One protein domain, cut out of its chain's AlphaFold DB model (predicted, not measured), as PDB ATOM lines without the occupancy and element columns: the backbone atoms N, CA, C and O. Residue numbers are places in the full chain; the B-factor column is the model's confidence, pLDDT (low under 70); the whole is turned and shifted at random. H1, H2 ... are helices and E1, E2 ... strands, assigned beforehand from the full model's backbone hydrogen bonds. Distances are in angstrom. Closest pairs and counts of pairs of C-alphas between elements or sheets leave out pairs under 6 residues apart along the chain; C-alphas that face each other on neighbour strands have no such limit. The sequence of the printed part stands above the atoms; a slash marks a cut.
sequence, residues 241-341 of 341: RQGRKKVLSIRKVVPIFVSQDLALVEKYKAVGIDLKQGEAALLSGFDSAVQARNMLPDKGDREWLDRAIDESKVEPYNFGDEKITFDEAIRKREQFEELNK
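What this domain is: This is residues 241 to 341 of the 341 residues of a protein of Candidatus Magasanikbacteria bacterium RIFOXYB1_FULL_40_15 (UniProt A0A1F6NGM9). One long helix, H3, runs through the middle, and the other four helices pack on it: H1 and H2 on its first part, H5 with its own first residues, 326 to 330, so that H3 and H5 make a corner, while H4 folds back beside the later part of H3. The small antiparallel hairpin E1 and E2 packs beside the first residues of H3, with E1 also next to H1. The 101 printed residues run H1, H2, H3, H4, E1, E2, H5, mostly helix. The whole is compact, with a radius of gyration of the C-alphas of 14.1 A and spans of 41 by 33 by 25 A.

Where its parts are: Find C-alpha 241 at (186.910, 145.000, 183.290), where H1 begins and runs to residue 253. H2 follows at residues 255 to 269, 20.9 A long. H3, residues 277 to 295, covers 27.4 A from C-alpha 277 at (181.758, 154.124, 167.632). Read on to H4, residues 299 to 312, then E1, 317 to 319, and E2, 322 to 324. H5, residues 326 to 339, ends at (162.061, 157.589, 170.582).

How they stand to each other: Start at H3, the hub. Its residues 278 to 285 touch H1 at a steep tilt of 50 degrees, C-alphas 248 and 281 being closest at 6.3 A. H2 is about perpendicular to H3 at 74 degrees and touches it, closest at C-alphas 261 and 280, 5.3 A. H4 makes a helical hairpin with H3, closest at C-alphas 293 and 302, 5.5 A. H5 touches H3 about perpendicular at 89 degrees, closest at C-alphas 279 and 329, 5.2 A. Between E1 and E2, N 317 and O 324 are 2.8 A apart, within hydrogen-bond range. In H2, H3, H4 and H5 every O i to N i+4 pair is within range; in H1, 8 of 9.

The domain as a whole: The C-alphas of Gly 272 and Asp 298 are the two farthest apart, 41.5 A. The printed part has no cut and no long link, and no printed residue is under 70 in pLDDT.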
ATOM      1  N   ARG A 241     186.266 143.800 183.853       89.56
ATOM      2  CA  ARG A 241     186.910 145.000 183.290       89.56
ATOM      3  C   ARG A 241     187.981 144.683 182.241       89.56
ATOM      4  O   ARG A 241     188.044 145.386 181.232       89.56
ATOM      5  N   GLN A 242     188.812 143.663 182.466       86.06
ATOM      6  CA  GLN A 242     189.864 143.274 181.519       86.06
ATOM      7  C   GLN A 242     189.275 142.628 180.263       86.06
ATOM      8  O   GLN A 242     189.580 143.083 179.159       86.06
ATOM      9  N   GLY A 243     188.330 141.692 180.406       87.62
ATOM     10  CA  GLY A 243     187.582 141.140 179.273       87.62
ATOM     11  C   GLY A 243     186.931 142.222 178.417       87.62
ATOM     12  O   GLY A 243     187.015 142.190 177.188       87.62
ATOM     13  N   ARG A 244     186.391 143.276 179.037       89.25
ATOM     14  CA  ARG A 244     185.849 144.424 178.302       89.25
ATOM     15  C   ARG A 244     186.893 145.229 177.542       89.25
ATOM     16  O   ARG A 244     186.613 145.620 176.410       89.25
ATOM     17  N   LYS A 245     188.092 145.428 178.089       86.69
ATOM     18  CA  LYS A 245     189.201 146.043 177.339       86.69
ATOM     19  C   LYS A 245     189.613 145.183 176.143       86.69
ATOM     20  O   LYS A 245     189.748 145.730 175.050       86.69
ATOM     21  N   LYS A 246     189.709 143.859 176.316       84.50
ATOM     22  CA  LYS A 246     189.967 142.893 175.231       84.50
ATOM     23  C   LYS A 246     188.894 142.973 174.139       84.50
ATOM     24  O   LYS A 246     189.216 143.055 172.959       84.50
ATOM     25  N   VAL A 247     187.612 143.013 174.507       86.62
ATOM     26  CA  VAL A 247     186.514 143.165 173.534       86.62
ATOM     27  C   VAL A 247     186.636 144.486 172.773       86.62
ATOM     28  O   VAL A 247     186.543 144.494 171.547       86.62
ATOM     29  N   LEU A 248     186.878 145.602 173.463       88.94
ATOM     30  CA  LEU A 248     187.010 146.911 172.820       88.94
ATOM     31  C   LEU A 248     188.221 146.984 171.877       88.94
ATOM     32  O   LEU A 248     188.090 147.532 170.781       88.94
ATOM     33  N   SER A 249     189.368 146.403 172.248       83.75
ATOM     34  CA  SER A 249     190.556 146.379 171.379       83.75
ATOM     35  C   SER A 249     190.303 145.581 170.098       83.75
ATOM     36  O   SER A 249     190.689 146.022 169.014       83.75
ATOM     37  N   ILE A 250     189.561 144.472 170.188       82.38
ATOM     38  CA  ILE A 250     189.120 143.681 169.033       82.38
ATOM     39  C   ILE A 250     188.145 144.485 168.161       82.38
ATOM     40  O   ILE A 250     188.351 144.599 166.949       82.38
ATOM     41  N   ARG A 251     187.097 145.074 168.753       89.00
ATOM     42  CA  ARG A 251     186.066 145.823 168.007       89.00
ATOM     43  C   ARG A 251     186.615 147.057 167.294       89.00
ATOM     44  O   ARG A 251     186.115 147.425 166.237       89.00
ATOM     45  N   LYS A 252     187.686 147.648 167.824       87.50
ATOM     46  CA  LYS A 252     188.388 148.781 167.210       87.50
ATOM     47  C   LYS A 252     189.058 148.433 165.877       87.50
ATOM     48  O   LYS A 252     189.133 149.294 165.007       87.50
ATOM     49  N   VAL A 253     189.584 147.216 165.723       81.50
ATOM     50  CA  VAL A 253     190.493 146.883 164.607       81.50
ATOM     51  C   VAL A 253     189.932 145.864 163.624       81.50
ATOM     52  O   VAL A 253     190.343 145.850 162.465       81.50
ATOM     53  N   VAL A 254     189.011 144.998 164.051       78.88
ATOM     54  CA  VAL A 254     188.488 143.945 163.175       78.88
ATOM     55  C   VAL A 254     187.384 144.526 162.275       78.88
ATOM     56  O   VAL A 254     186.351 144.957 162.794       78.88
ATOM     57  N   PRO A 255     187.532 144.483 160.931       83.00
ATOM     58  CA  PRO A 255     186.643 145.196 160.007       83.00
ATOM     59  C   PRO A 255     185.150 144.890 160.161       83.00
ATOM     60  O   PRO A 255     184.324 145.792 160.038       83.00
ATOM     61  N   ILE A 256     184.788 143.635 160.454       80.62
ATOM     62  CA  ILE A 256     183.379 143.255 160.625       80.62
ATOM     63  C   ILE A 256     182.748 143.941 161.844       80.62
ATOM     64  O   ILE A 256     181.617 144.409 161.751       80.62
ATOM     65  N   PHE A 257     183.476 144.065 162.959       88.06
ATOM     66  CA  PHE A 257     182.973 144.737 164.160       88.06
ATOM     67  C   PHE A 257     182.929 146.247 163.977       88.06
ATOM     68  O   PHE A 257     181.916 146.854 164.303       88.06
ATOM     69  N   VAL A 258     183.954 146.828 163.347       90.12
ATOM     70  CA  VAL A 258     183.951 148.249 162.972       90.12
ATOM     71  C   VAL A 258     182.713 148.576 162.133       90.12
ATOM     72  O   VAL A 258     181.997 149.528 162.429       90.12
ATOM     73  N   SER A 259     182.405 147.755 161.125       91.00
ATOM     74  CA  SER A 259     181.214 147.951 160.294       91.00
ATOM     75  C   SER A 259     179.907 147.831 161.083       91.00
ATOM     76  O   SER A 259     178.972 148.577 160.801       91.00
ATOM     77  N   GLN A 260     179.815 146.901 162.040       91.19
ATOM     78  CA  GLN A 260     178.631 146.748 162.895       91.19
ATOM     79  C   GLN A 260     178.440 147.952 163.821       91.19
ATOM     80  O   GLN A 260     177.324 148.458 163.937       91.19
ATOM     81  N   ASP A 261     179.521 148.426 164.442       95.38
ATOM     82  CA  ASP A 261     179.489 149.569 165.351       95.38
ATOM     83  C   ASP A 261     179.078 150.842 164.600       95.38
ATOM     84  O   ASP A 261     178.173 151.549 165.038       95.38
ATOM     85  N   LEU A 262     179.645 151.089 163.415       96.69
ATOM     86  CA  LEU A 262     179.266 152.227 162.569       96.69
ATOM     87  C   LEU A 262     177.813 152.144 162.077       96.69
ATOM     88  O   LEU A 262     177.123 153.158 162.014       96.69
ATOM     89  N   ALA A 263     177.312 150.945 161.769       96.25
ATOM     90  CA  ALA A 263     175.907 150.772 161.408       96.25
ATOM     91  C   ALA A 263     174.966 151.103 162.580       96.25
ATOM     92  O   ALA A 263     173.879 151.640 162.359       96.25
ATOM     93  N   LEU A 264     175.364 150.799 163.821       96.06
ATOM     94  CA  LEU A 264     174.606 151.190 165.010       96.06
ATOM     95  C   LEU A 264     174.639 152.709 165.219       96.06
ATOM     96  O   LEU A 264     173.596 153.304 165.480       96.06
ATOM     97  N   VAL A 265     175.801 153.339 165.026       97.81
ATOM     98  CA  VAL A 265     175.955 154.801 165.073       97.81
ATOM     99  C   VAL A 265     175.002 155.495 164.096       97.81
ATOM    100  O   VAL A 265     174.259 156.390 164.496       97.81
ATOM    101  N   GLU A 266     174.940 155.049 162.839       97.88
ATOM    102  CA  GLU A 266     174.042 155.654 161.844       97.88
ATOM    103  C   GLU A 266     172.555 155.479 162.199       97.88
ATOM    104  O   GLU A 266     171.756 156.387 161.963       97.88
ATOM    105  N   LYS A 267     172.170 154.364 162.840       97.06
ATOM    106  CA  LYS A 267     170.800 154.188 163.358       97.06
ATOM    107  C   LYS A 267     170.454 155.220 164.431       97.06
ATOM    108  O   LYS A 267     169.364 155.777 164.397       97.06
ATOM    109  N   TYR A 268     171.369 155.483 165.362       98.00
ATOM    110  CA  TYR A 268     171.157 156.458 166.439       98.00
ATOM    111  C   TYR A 268     171.101 157.885 165.887       98.00
ATOM    112  O   TYR A 268     170.215 158.669 166.237       98.00
ATOM    113  N   LYS A 269     171.977 158.196 164.930       97.31
ATOM    114  CA  LYS A 269     172.010 159.488 164.243       97.31
ATOM    115  C   LYS A 269     170.715 159.794 163.489       97.31
ATOM    116  O   LYS A 269     170.286 160.945 163.475       97.31
ATOM    117  N   ALA A 270     170.063 158.782 162.911       97.06
ATOM    118  CA  ALA A 270     168.791 158.943 162.200       97.06
ATOM    119  C   ALA A 270     167.648 159.475 163.087       97.06
ATOM    120  O   ALA A 270     166.716 160.086 162.568       97.06
ATOM    121  N   VAL A 271     167.739 159.291 164.408       96.94
ATOM    122  CA  VAL A 271     166.782 159.826 165.392       96.94
ATOM    123  C   VAL A 271     167.357 160.993 166.207       96.94
ATOM    124  O   VAL A 271     166.792 161.384 167.223       96.94
ATOM    125  N   GLY A 272     168.475 161.576 165.762       96.75
ATOM    126  CA  GLY A 272     169.080 162.757 166.383       96.75
ATOM    127  C   GLY A 272     169.952 162.478 167.611       96.75
ATOM    128  O   GLY A 272     170.244 163.414 168.354       96.75
ATOM    129  N   ILE A 273     170.387 161.233 167.832       98.00
ATOM    130  CA  ILE A 273     171.279 160.864 168.940       98.00
ATOM    131  C   ILE A 273     172.710 160.679 168.422       98.00
ATOM    132  O   ILE A 273     172.960 159.870 167.531       98.00
ATOM    133  N   ASP A 274     173.663 161.407 169.009       97.00
ATOM    134  CA  ASP A 274     175.091 161.313 168.679       97.00
ATOM    135  C   ASP A 274     175.772 160.185 169.476       97.00
ATOM    136  O   ASP A 274     176.300 160.398 170.573       97.00
ATOM    137  N   LEU A 275     175.698 158.960 168.949       97.81
ATOM    138  CA  LEU A 275     176.410 157.792 169.472       97.81
ATOM    139  C   LEU A 275     177.788 157.687 168.811       97.81
ATOM    140  O   LEU A 275     177.894 157.678 167.587       97.81
ATOM    141  N   LYS A 276     178.848 157.542 169.605       97.06
ATOM    142  CA  LYS A 276     180.207 157.308 169.094       97.06
ATOM    143  C   LYS A 276     180.433 155.828 168.800       97.06
ATOM    144  O   LYS A 276     179.828 154.959 169.432       97.06
ATOM    145  N   GLN A 277     181.381 155.516 167.914       96.19
ATOM    146  CA  GLN A 277     181.758 154.124 167.632       96.19
ATOM    147  C   GLN A 277     182.197 153.390 168.909       96.19
ATOM    148  O   GLN A 277     181.781 152.256 169.138       96.19
ATOM    149  N   GLY A 278     183.000 154.039 169.761       96.38
ATOM    150  CA  GLY A 278     183.430 153.442 171.023       96.38
ATOM    151  C   GLY A 278     182.256 153.112 171.947       96.38
ATOM    152  O   GLY A 278     182.221 152.038 172.541       96.38
ATOM    153  N   GLU A 279     181.253 153.985 172.025       97.75
ATOM    154  CA  GLU A 279     180.045 153.754 172.826       97.75
ATOM    155  C   GLU A 279     179.207 152.604 172.261       97.75
ATOM    156  O   GLU A 279     178.761 151.754 173.027       97.75
ATOM    157  N   ALA A 280     179.061 152.508 170.935       96.81
ATOM    158  CA  ALA A 280     178.426 151.365 170.276       96.81
ATOM    159  C   ALA A 280     179.138 150.040 170.616       96.81
ATOM    160  O   ALA A 280     178.498 149.063 171.019       96.81
ATOM    161  N   ALA A 281     180.472 150.033 170.544       95.06
ATOM    162  CA  ALA A 281     181.297 148.893 170.932       95.06
ATOM    163  C   ALA A 281     181.130 148.540 172.424       95.06
ATOM    164  O   ALA A 281     181.089 147.360 172.798       95.06
ATOM    165  N   LEU A 282     181.003 149.552 173.290       95.94
ATOM    166  CA  LEU A 282     180.782 149.382 174.724       95.94
ATOM    167  C   LEU A 282     179.389 148.817 175.026       95.94
ATOM    168  O   LEU A 282     179.285 147.903 175.841       95.94
ATOM    169  N   LEU A 283     178.336 149.277 174.353       95.38
ATOM    170  CA  LEU A 283     177.001 148.683 174.478       95.38
ATOM    171  C   LEU A 283     177.031 147.205 174.085       95.38
ATOM    172  O   LEU A 283     176.661 146.348 174.885       95.38
ATOM    173  N   SER A 284     177.598 146.892 172.914       91.19
ATOM    174  CA  SER A 284     177.665 145.514 172.415       91.19
ATOM    175  C   SER A 284     178.391 144.565 173.372       91.19
ATOM    176  O   SER A 284     177.952 143.430 173.579       91.19
ATOM    177  N   GLY A 285     179.491 145.005 173.984       91.50
ATOM    178  CA  GLY A 285     180.169 144.154 174.954       91.50
ATOM    179  C   GLY A 285     179.388 143.990 176.268       91.50
ATOM    180  O   GLY A 285     179.544 142.959 176.913       91.50
ATOM    181  N   PHE A 286     178.553 144.961 176.679       93.44
ATOM    182  CA  PHE A 286     177.737 144.820 177.900       93.44
ATOM    183  C   PHE A 286     176.570 143.876 177.638       93.44
ATOM    184  O   PHE A 286     176.292 143.013 178.464       93.44
ATOM    185  N   ASP A 287     175.975 143.959 176.452       91.12
ATOM    186  CA  ASP A 287     174.958 143.008 176.013       91.12
ATOM    187  C   ASP A 287     175.531 141.583 175.941       91.12
ATOM    188  O   ASP A 287     174.888 140.635 176.389       91.12
ATOM    189  N   SER A 288     176.778 141.430 175.476       89.06
ATOM    190  CA  SER A 288     177.478 140.135 175.473       89.06
ATOM    191  C   SER A 288     177.710 139.597 176.892       89.06
ATOM    192  O   SER A 288     177.537 138.405 177.126       89.06
ATOM    193  N   ALA A 289     178.048 140.457 177.858       91.50
ATOM    194  CA  ALA A 289     178.216 140.053 179.256       91.50
ATOM    195  C   ALA A 289     176.886 139.605 179.895       91.50
ATOM    196  O   ALA A 289     176.841 138.610 180.617       91.50
ATOM    197  N   VAL A 290     175.780 140.284 179.576       91.50
ATOM    198  CA  VAL A 290     174.435 139.874 180.012       91.50
ATOM    199  C   VAL A 290     174.029 138.539 179.377       91.50
ATOM    200  O   VAL A 290     173.440 137.688 180.045       91.50
ATOM    201  N   GLN A 291     174.365 138.312 178.105       90.75
ATOM    202  CA  GLN A 291     174.145 137.018 177.448       90.75
ATOM    203  C   GLN A 291     174.966 135.906 178.109       90.75
ATOM    204  O   GLN A 291     174.410 134.855 178.418       90.75
ATOM    205  N   ALA A 292     176.242 136.166 178.402       91.31
ATOM    206  CA  ALA A 292     177.131 135.239 179.098       91.31
ATOM    207  C   ALA A 292     176.561 134.845 180.469       91.31
ATOM    208  O   ALA A 292     176.473 133.665 180.802       91.31
ATOM    209  N   ARG A 293     176.044 135.822 181.221       92.31
ATOM    210  CA  ARG A 293     175.330 135.591 182.482       92.31
ATOM    211  C   ARG A 293     174.128 134.666 182.313       92.31
ATOM    212  O   ARG A 293     173.875 133.821 183.165       92.31
ATOM    213  N   ASN A 294     173.373 134.802 181.230       90.12
ATOM    214  CA  ASN A 294     172.181 133.987 180.999       90.12
ATOM    215  C   ASN A 294     172.481 132.548 180.555       90.12
ATOM    216  O   ASN A 294     171.572 131.721 180.604       90.12
ATOM    217  N   MET A 295     173.725 132.231 180.184       89.12
ATOM    218  CA  MET A 295     174.149 130.848 179.930       89.12
ATOM    219  C   MET A 295     174.309 130.029 181.205       89.12
ATOM    220  O   MET A 295     174.248 128.803 181.157       89.12
ATOM    221  N   LEU A 296     174.558 130.689 182.337       91.75
ATOM    222  CA  LEU A 296     174.946 130.007 183.562       91.75
ATOM    223  C   LEU A 296     173.698 129.442 184.262       91.75
ATOM    224  O   LEU A 296     172.810 130.212 184.655       91.75
ATOM    225  N   PRO A 297     173.596 128.109 184.428       86.31
ATOM    226  CA  PRO A 297     172.430 127.500 185.061       86.31
ATOM    227  C   PRO A 297     172.395 127.788 186.568       86.31
ATOM    228  O   PRO A 297     171.317 127.995 187.140       86.31
ATOM    229  N   ASP A 298     173.565 127.841 187.209       92.81
ATOM    230  CA  ASP A 298     173.693 128.082 188.641       92.81
ATOM    231  C   ASP A 298     173.384 129.542 189.016       92.81
ATOM    232  O   ASP A 298     173.717 130.502 188.318       92.81
ATOM    233  N   LYS A 299     172.694 129.732 190.144       94.50
ATOM    234  CA  LYS A 299     172.359 131.071 190.648       94.50
ATOM    235  C   LYS A 299     173.588 131.773 191.224       94.50
ATOM    236  O   LYS A 299     173.742 132.967 190.987       94.50
ATOM    237  N   GLY A 300     174.453 131.045 191.930       95.75
ATOM    238  CA  GLY A 300     175.672 131.605 192.509       95.75
ATOM    239  C   GLY A 300     176.654 132.079 191.439       95.75
ATOM    240  O   GLY A 300     177.191 133.176 191.555       95.75
ATOM    241  N   ASP A 301     176.823 131.307 190.363       96.12
ATOM    242  CA  ASP A 301     177.667 131.662 189.215       96.12
ATOM    243  C   ASP A 301     177.127 132.910 188.491       96.12
ATOM    244  O   ASP A 301     177.895 133.796 188.111       96.12
ATOM    245  N   ARG A 302     175.798 133.048 188.378       96.31
ATOM    246  CA  ARG A 302     175.161 134.262 187.837       96.31
ATOM    247  C   ARG A 302     175.386 135.487 188.706       96.31
ATOM    248  O   ARG A 302     175.783 136.518 188.184       96.31
ATOM    249  N   GLU A 303     175.172 135.372 190.014       96.88
ATOM    250  CA  GLU A 303     175.415 136.466 190.962       96.88
ATOM    251  C   GLU A 303     176.896 136.853 191.003       96.88
ATOM    252  O   GLU A 303     177.238 138.025 191.165       96.88
ATOM    253  N   TRP A 304     177.788 135.874 190.846       96.12
ATOM    254  CA  TRP A 304     179.212 136.113 190.687       96.12
ATOM    255  C   TRP A 304     179.459 136.956 189.433       96.12
ATOM    256  O   TRP A 304     180.066 138.022 189.554       96.12
ATOM    257  N   LEU A 305     178.927 136.566 188.269       95.75
ATOM    258  CA  LEU A 305     179.025 137.368 187.041       95.75
ATOM    259  C   LEU A 305     178.437 138.771 187.184       95.75
ATOM    260  O   LEU A 305     179.079 139.731 186.770       95.75
ATOM    261  N   ASP A 306     177.249 138.887 187.782       96.50
ATOM    262  CA  ASP A 306     176.541 140.155 187.968       96.50
ATOM    263  C   ASP A 306     177.436 141.156 188.730       96.50
ATOM    264  O   ASP A 306     177.588 142.296 188.290       96.50
ATOM    265  N   ARG A 307     178.164 140.706 189.767       95.94
ATOM    266  CA  ARG A 307     179.162 141.545 190.464       95.94
ATOM    267  C   ARG A 307     180.283 142.031 189.543       95.94
ATOM    268  O   ARG A 307     180.621 143.208 189.578       95.94
ATOM    269  N   ALA A 308     180.837 141.161 188.694       95.19
ATOM    270  CA  ALA A 308     181.892 141.558 187.753       95.19
ATOM    271  C   ALA A 308     181.384 142.565 186.707       95.19
ATOM    272  O   ALA A 308     182.100 143.504 186.350       95.19
ATOM    273  N   ILE A 309     180.145 142.388 186.237       95.44
ATOM    274  CA  ILE A 309     179.483 143.331 185.331       95.44
ATOM    275  C   ILE A 309     179.335 144.684 186.022       95.44
ATOM    276  O   ILE A 309     179.697 145.701 185.431       95.44
ATOM    277  N   ASP A 310     178.845 144.712 187.259       95.50
ATOM    278  CA  ASP A 310     178.633 145.949 188.010       95.50
ATOM    279  C   ASP A 310     179.944 146.687 188.304       95.50
ATOM    280  O   ASP A 310     180.059 147.877 188.006       95.50
ATOM    281  N   GLU A 311     180.969 145.975 188.776       94.31
ATOM    282  CA  GLU A 311     182.316 146.514 189.008       94.31
ATOM    283  C   GLU A 311     182.934 147.102 187.728       94.31
ATOM    284  O   GLU A 311     183.682 148.082 187.770       94.31
ATOM    285  N   SER A 312     182.602 146.543 186.559       93.94
ATOM    286  CA  SER A 312     183.133 147.018 185.281       93.94
ATOM    287  C   SER A 312     182.559 148.375 184.834       93.94
ATOM    288  O   SER A 312     183.192 149.070 184.040       93.94
ATOM    289  N   LYS A 313     181.410 148.811 185.372       94.50
ATOM    290  CA  LYS A 313     180.724 150.052 184.951       94.50
ATOM    291  C   LYS A 313     181.410 151.341 185.424       94.50
ATOM    292  O   LYS A 313     181.189 152.392 184.831       94.50
ATOM    293  N   VAL A 314     182.226 151.264 186.477       85.50
ATOM    294  CA  VAL A 314     182.571 152.415 187.336       85.50
ATOM    295  C   VAL A 314     183.553 153.412 186.705       85.50
ATOM    296  O   VAL A 314     183.496 154.602 186.997       85.50
ATOM    297  N   GLU A 315     184.459 152.967 185.833       85.56
ATOM    298  CA  GLU A 315     185.509 153.836 185.284       85.56
ATOM    299  C   GLU A 315     185.475 153.906 183.750       85.56
ATOM    300  O   GLU A 315     185.167 152.900 183.099       85.56
ATOM    301  N   PRO A 316     185.924 155.027 183.149       93.19
ATOM    302  CA  PRO A 316     186.014 155.162 181.701       93.19
ATOM    303  C   PRO A 316     186.880 154.084 181.036       93.19
ATOM    304  O   PRO A 316     187.895 153.634 181.583       93.19
ATOM    305  N   TYR A 317     186.513 153.745 179.804       94.12
ATOM    306  CA  TYR A 317     187.284 152.906 178.895       94.12
ATOM    307  C   TYR A 317     187.975 153.757 177.831       94.12
ATOM    308  O   TYR A 317     187.480 154.815 177.444       94.12
ATOM    309  N   ASN A 318     189.119 153.276 177.348       91.94
ATOM    310  CA  ASN A 318     189.796 153.857 176.193       91.94
ATOM    311  C   ASN A 318     189.291 153.188 174.916       91.94
ATOM    312  O   ASN A 318     189.271 151.958 174.838       91.94
ATOM    313  N   PHE A 319     188.975 153.982 173.899       91.31
ATOM    314  CA  PHE A 319     188.692 153.496 172.554       91.31
ATOM    315  C   PHE A 319     189.399 154.388 171.531       91.31
ATOM    316  O   PHE A 319     188.899 155.431 171.127       91.31
ATOM    317  N   GLY A 320     190.626 154.013 171.153       87.19
ATOM    318  CA  GLY A 320     191.499 154.958 170.450       87.19
ATOM    319  C   GLY A 320     191.881 156.112 171.366       87.19
ATOM    320  O   GLY A 320     192.290 155.864 172.499       87.19
ATOM    321  N   ASP A 321     191.719 157.334 170.877       89.00
ATOM    322  CA  ASP A 321     191.981 158.553 171.647       89.00
ATOM    323  C   ASP A 321     190.758 158.993 172.475       89.00
ATOM    324  O   ASP A 321     190.811 159.979 173.211       89.00
ATOM    325  N   GLU A 322     189.645 158.259 172.380       92.06
ATOM    326  CA  GLU A 322     188.399 158.575 173.070       92.06
ATOM    327  C   GLU A 322     188.323 157.919 174.451       92.06
ATOM    328  O   GLU A 322     188.704 156.759 174.652       92.06
ATOM    329  N   LYS A 323     187.751 158.661 175.404       95.50
ATOM    330  CA  LYS A 323     187.267 158.140 176.682       95.50
ATOM    331  C   LYS A 323     185.761 157.945 176.582       95.50
ATOM    332  O   LYS A 323     185.042 158.901 176.306       95.50
ATOM    333  N   ILE A 324     185.302 156.725 176.827       96.50
ATOM    334  CA  ILE A 324     183.884 156.353 176.800       96.50
ATOM    335  C   ILE A 324     183.468 155.802 178.163       96.50
ATOM    336  O   ILE A 324     184.272 155.172 178.853       96.50
ATOM    337  N   THR A 325     182.222 156.035 178.567       96.50
ATOM    338  CA  THR A 325     181.691 155.578 179.862       96.50
ATOM    339  C   THR A 325     180.424 154.758 179.668       96.50
ATOM    340  O   THR A 325     179.708 154.935 178.681       96.50
ATOM    341  N   PHE A 326     180.158 153.846 180.606       96.12
ATOM    342  CA  PHE A 326     178.934 153.048 180.591       96.12
ATOM    343  C   PHE A 326     177.694 153.940 180.695       96.12
ATOM    344  O   PHE A 326     176.800 153.824 179.861       96.12
ATOM    345  N   ASP A 327     177.685 154.874 181.646       96.81
ATOM    346  CA  ASP A 327     176.540 155.753 181.901       96.81
ATOM    347  C   ASP A 327     176.178 156.615 180.684       96.81
ATOM    348  O   ASP A 327     175.001 156.750 180.346       96.81
ATOM    349  N   GLU A 328     177.172 157.164 179.974       96.69
ATOM    350  CA  GLU A 328     176.907 157.935 178.755       96.69
ATOM    351  C   GLU A 328     176.311 157.054 177.651       96.69
ATOM    352  O   GLU A 328     175.319 157.444 177.027       96.69
ATOM    353  N   ALA A 329     176.885 155.869 177.432       97.31
ATOM    354  CA  ALA A 329     176.423 154.942 176.407       97.31
ATOM    355  C   ALA A 329     175.001 154.428 176.697       97.31
ATOM    356  O   ALA A 329     174.156 154.406 175.800       97.31
ATOM    357  N   ILE A 330     174.707 154.067 177.949       97.44
ATOM    358  CA  ILE A 330     173.383 153.596 178.375       97.44
ATOM    359  C   ILE A 330     172.332 154.685 178.262       97.44
ATOM    360  O   ILE A 330     171.281 154.429 177.681       97.44
ATOM    361  N   ARG A 331     172.623 155.907 178.714       97.94
ATOM    362  CA  ARG A 331     171.688 157.028 178.580       97.94
ATOM    363  C   ARG A 331     171.295 157.260 177.119       97.94
ATOM    364  O   ARG A 331     170.131 157.516 176.827       97.94
ATOM    365  N   LYS A 332     172.249 157.146 176.186       98.25
ATOM    366  CA  LYS A 332     171.970 157.246 174.742       98.25
ATOM    367  C   LYS A 332     171.102 156.086 174.246       98.25
ATOM    368  O   LYS A 332     170.219 156.314 173.423       98.25
ATOM    369  N   ARG A 333     171.321 154.862 174.742       97.62
ATOM    370  CA  ARG A 333     170.467 153.700 174.433       97.62
ATOM    371  C   ARG A 333     169.036 153.898 174.930       97.62
ATOM    372  O   ARG A 333     168.108 153.682 174.162       97.62
ATOM    373  N   GLU A 334     168.858 154.352 176.164       97.69
ATOM    374  CA  GLU A 334     167.536 154.616 176.751       97.69
ATOM    375  C   GLU A 334     166.777 155.687 175.957       97.69
ATOM    376  O   GLU A 334     165.630 155.473 175.574       97.69
ATOM    377  N   GLN A 335     167.447 156.788 175.597       97.69
ATOM    378  CA  GLN A 335     166.881 157.814 174.711       97.69
ATOM    379  C   GLN A 335     166.463 157.240 173.351       97.69
ATOM    380  O   GLN A 335     165.398 157.573 172.831       97.69
ATOM    381  N   PHE A 336     167.292 156.373 172.763       97.56
ATOM    382  CA  PHE A 336     166.984 155.728 171.490       97.56
ATOM    383  C   PHE A 336     165.756 154.817 171.602       97.56
ATOM    384  O   PHE A 336     164.894 154.837 170.725       97.56
ATOM    385  N   GLU A 337     165.649 154.034 172.674       96.19
ATOM    386  CA  GLU A 337     164.505 153.156 172.926       96.19
ATOM    387  C   GLU A 337     163.211 153.941 173.175       96.19
ATOM    388  O   GLU A 337     162.153 153.517 172.720       96.19
ATOM    389  N   GLU A 338     163.275 155.085 173.857       96.44
ATOM    390  CA  GLU A 338     162.117 155.961 174.076       96.44
ATOM    391  C   GLU A 338     161.582 156.575 172.781       96.44
ATOM    392  O   GLU A 338     160.370 156.617 172.592       96.44
ATOM    393  N   LEU A 339     162.460 157.005 171.870       95.06
ATOM    394  CA  LEU A 339     162.061 157.589 170.582       95.06
ATOM    395  C   LEU A 339     161.492 156.567 169.585       95.06
ATOM    396  O   LEU A 339     160.888 156.965 168.590       95.06
ATOM    397  N   ASN A 340     161.714 155.269 169.820       89.06
ATOM    398  CA  ASN A 340     161.254 154.177 168.954       89.06
ATOM    399  C   ASN A 340     160.078 153.371 169.541       89.06
ATOM    400  O   ASN A 340     159.668 152.377 168.933       89.06
ATOM    401  N   LYS A 341     159.558 153.766 170.707       83.56
ATOM    402  CA  LYS A 341     158.262 153.307 171.233       83.56
ATOM    403  C   LYS A 341     157.139 154.133 170.620       83.56
ATOM    404  O   LYS A 341     156.081 153.525 170.341       83.56
TER     405      LYS A 341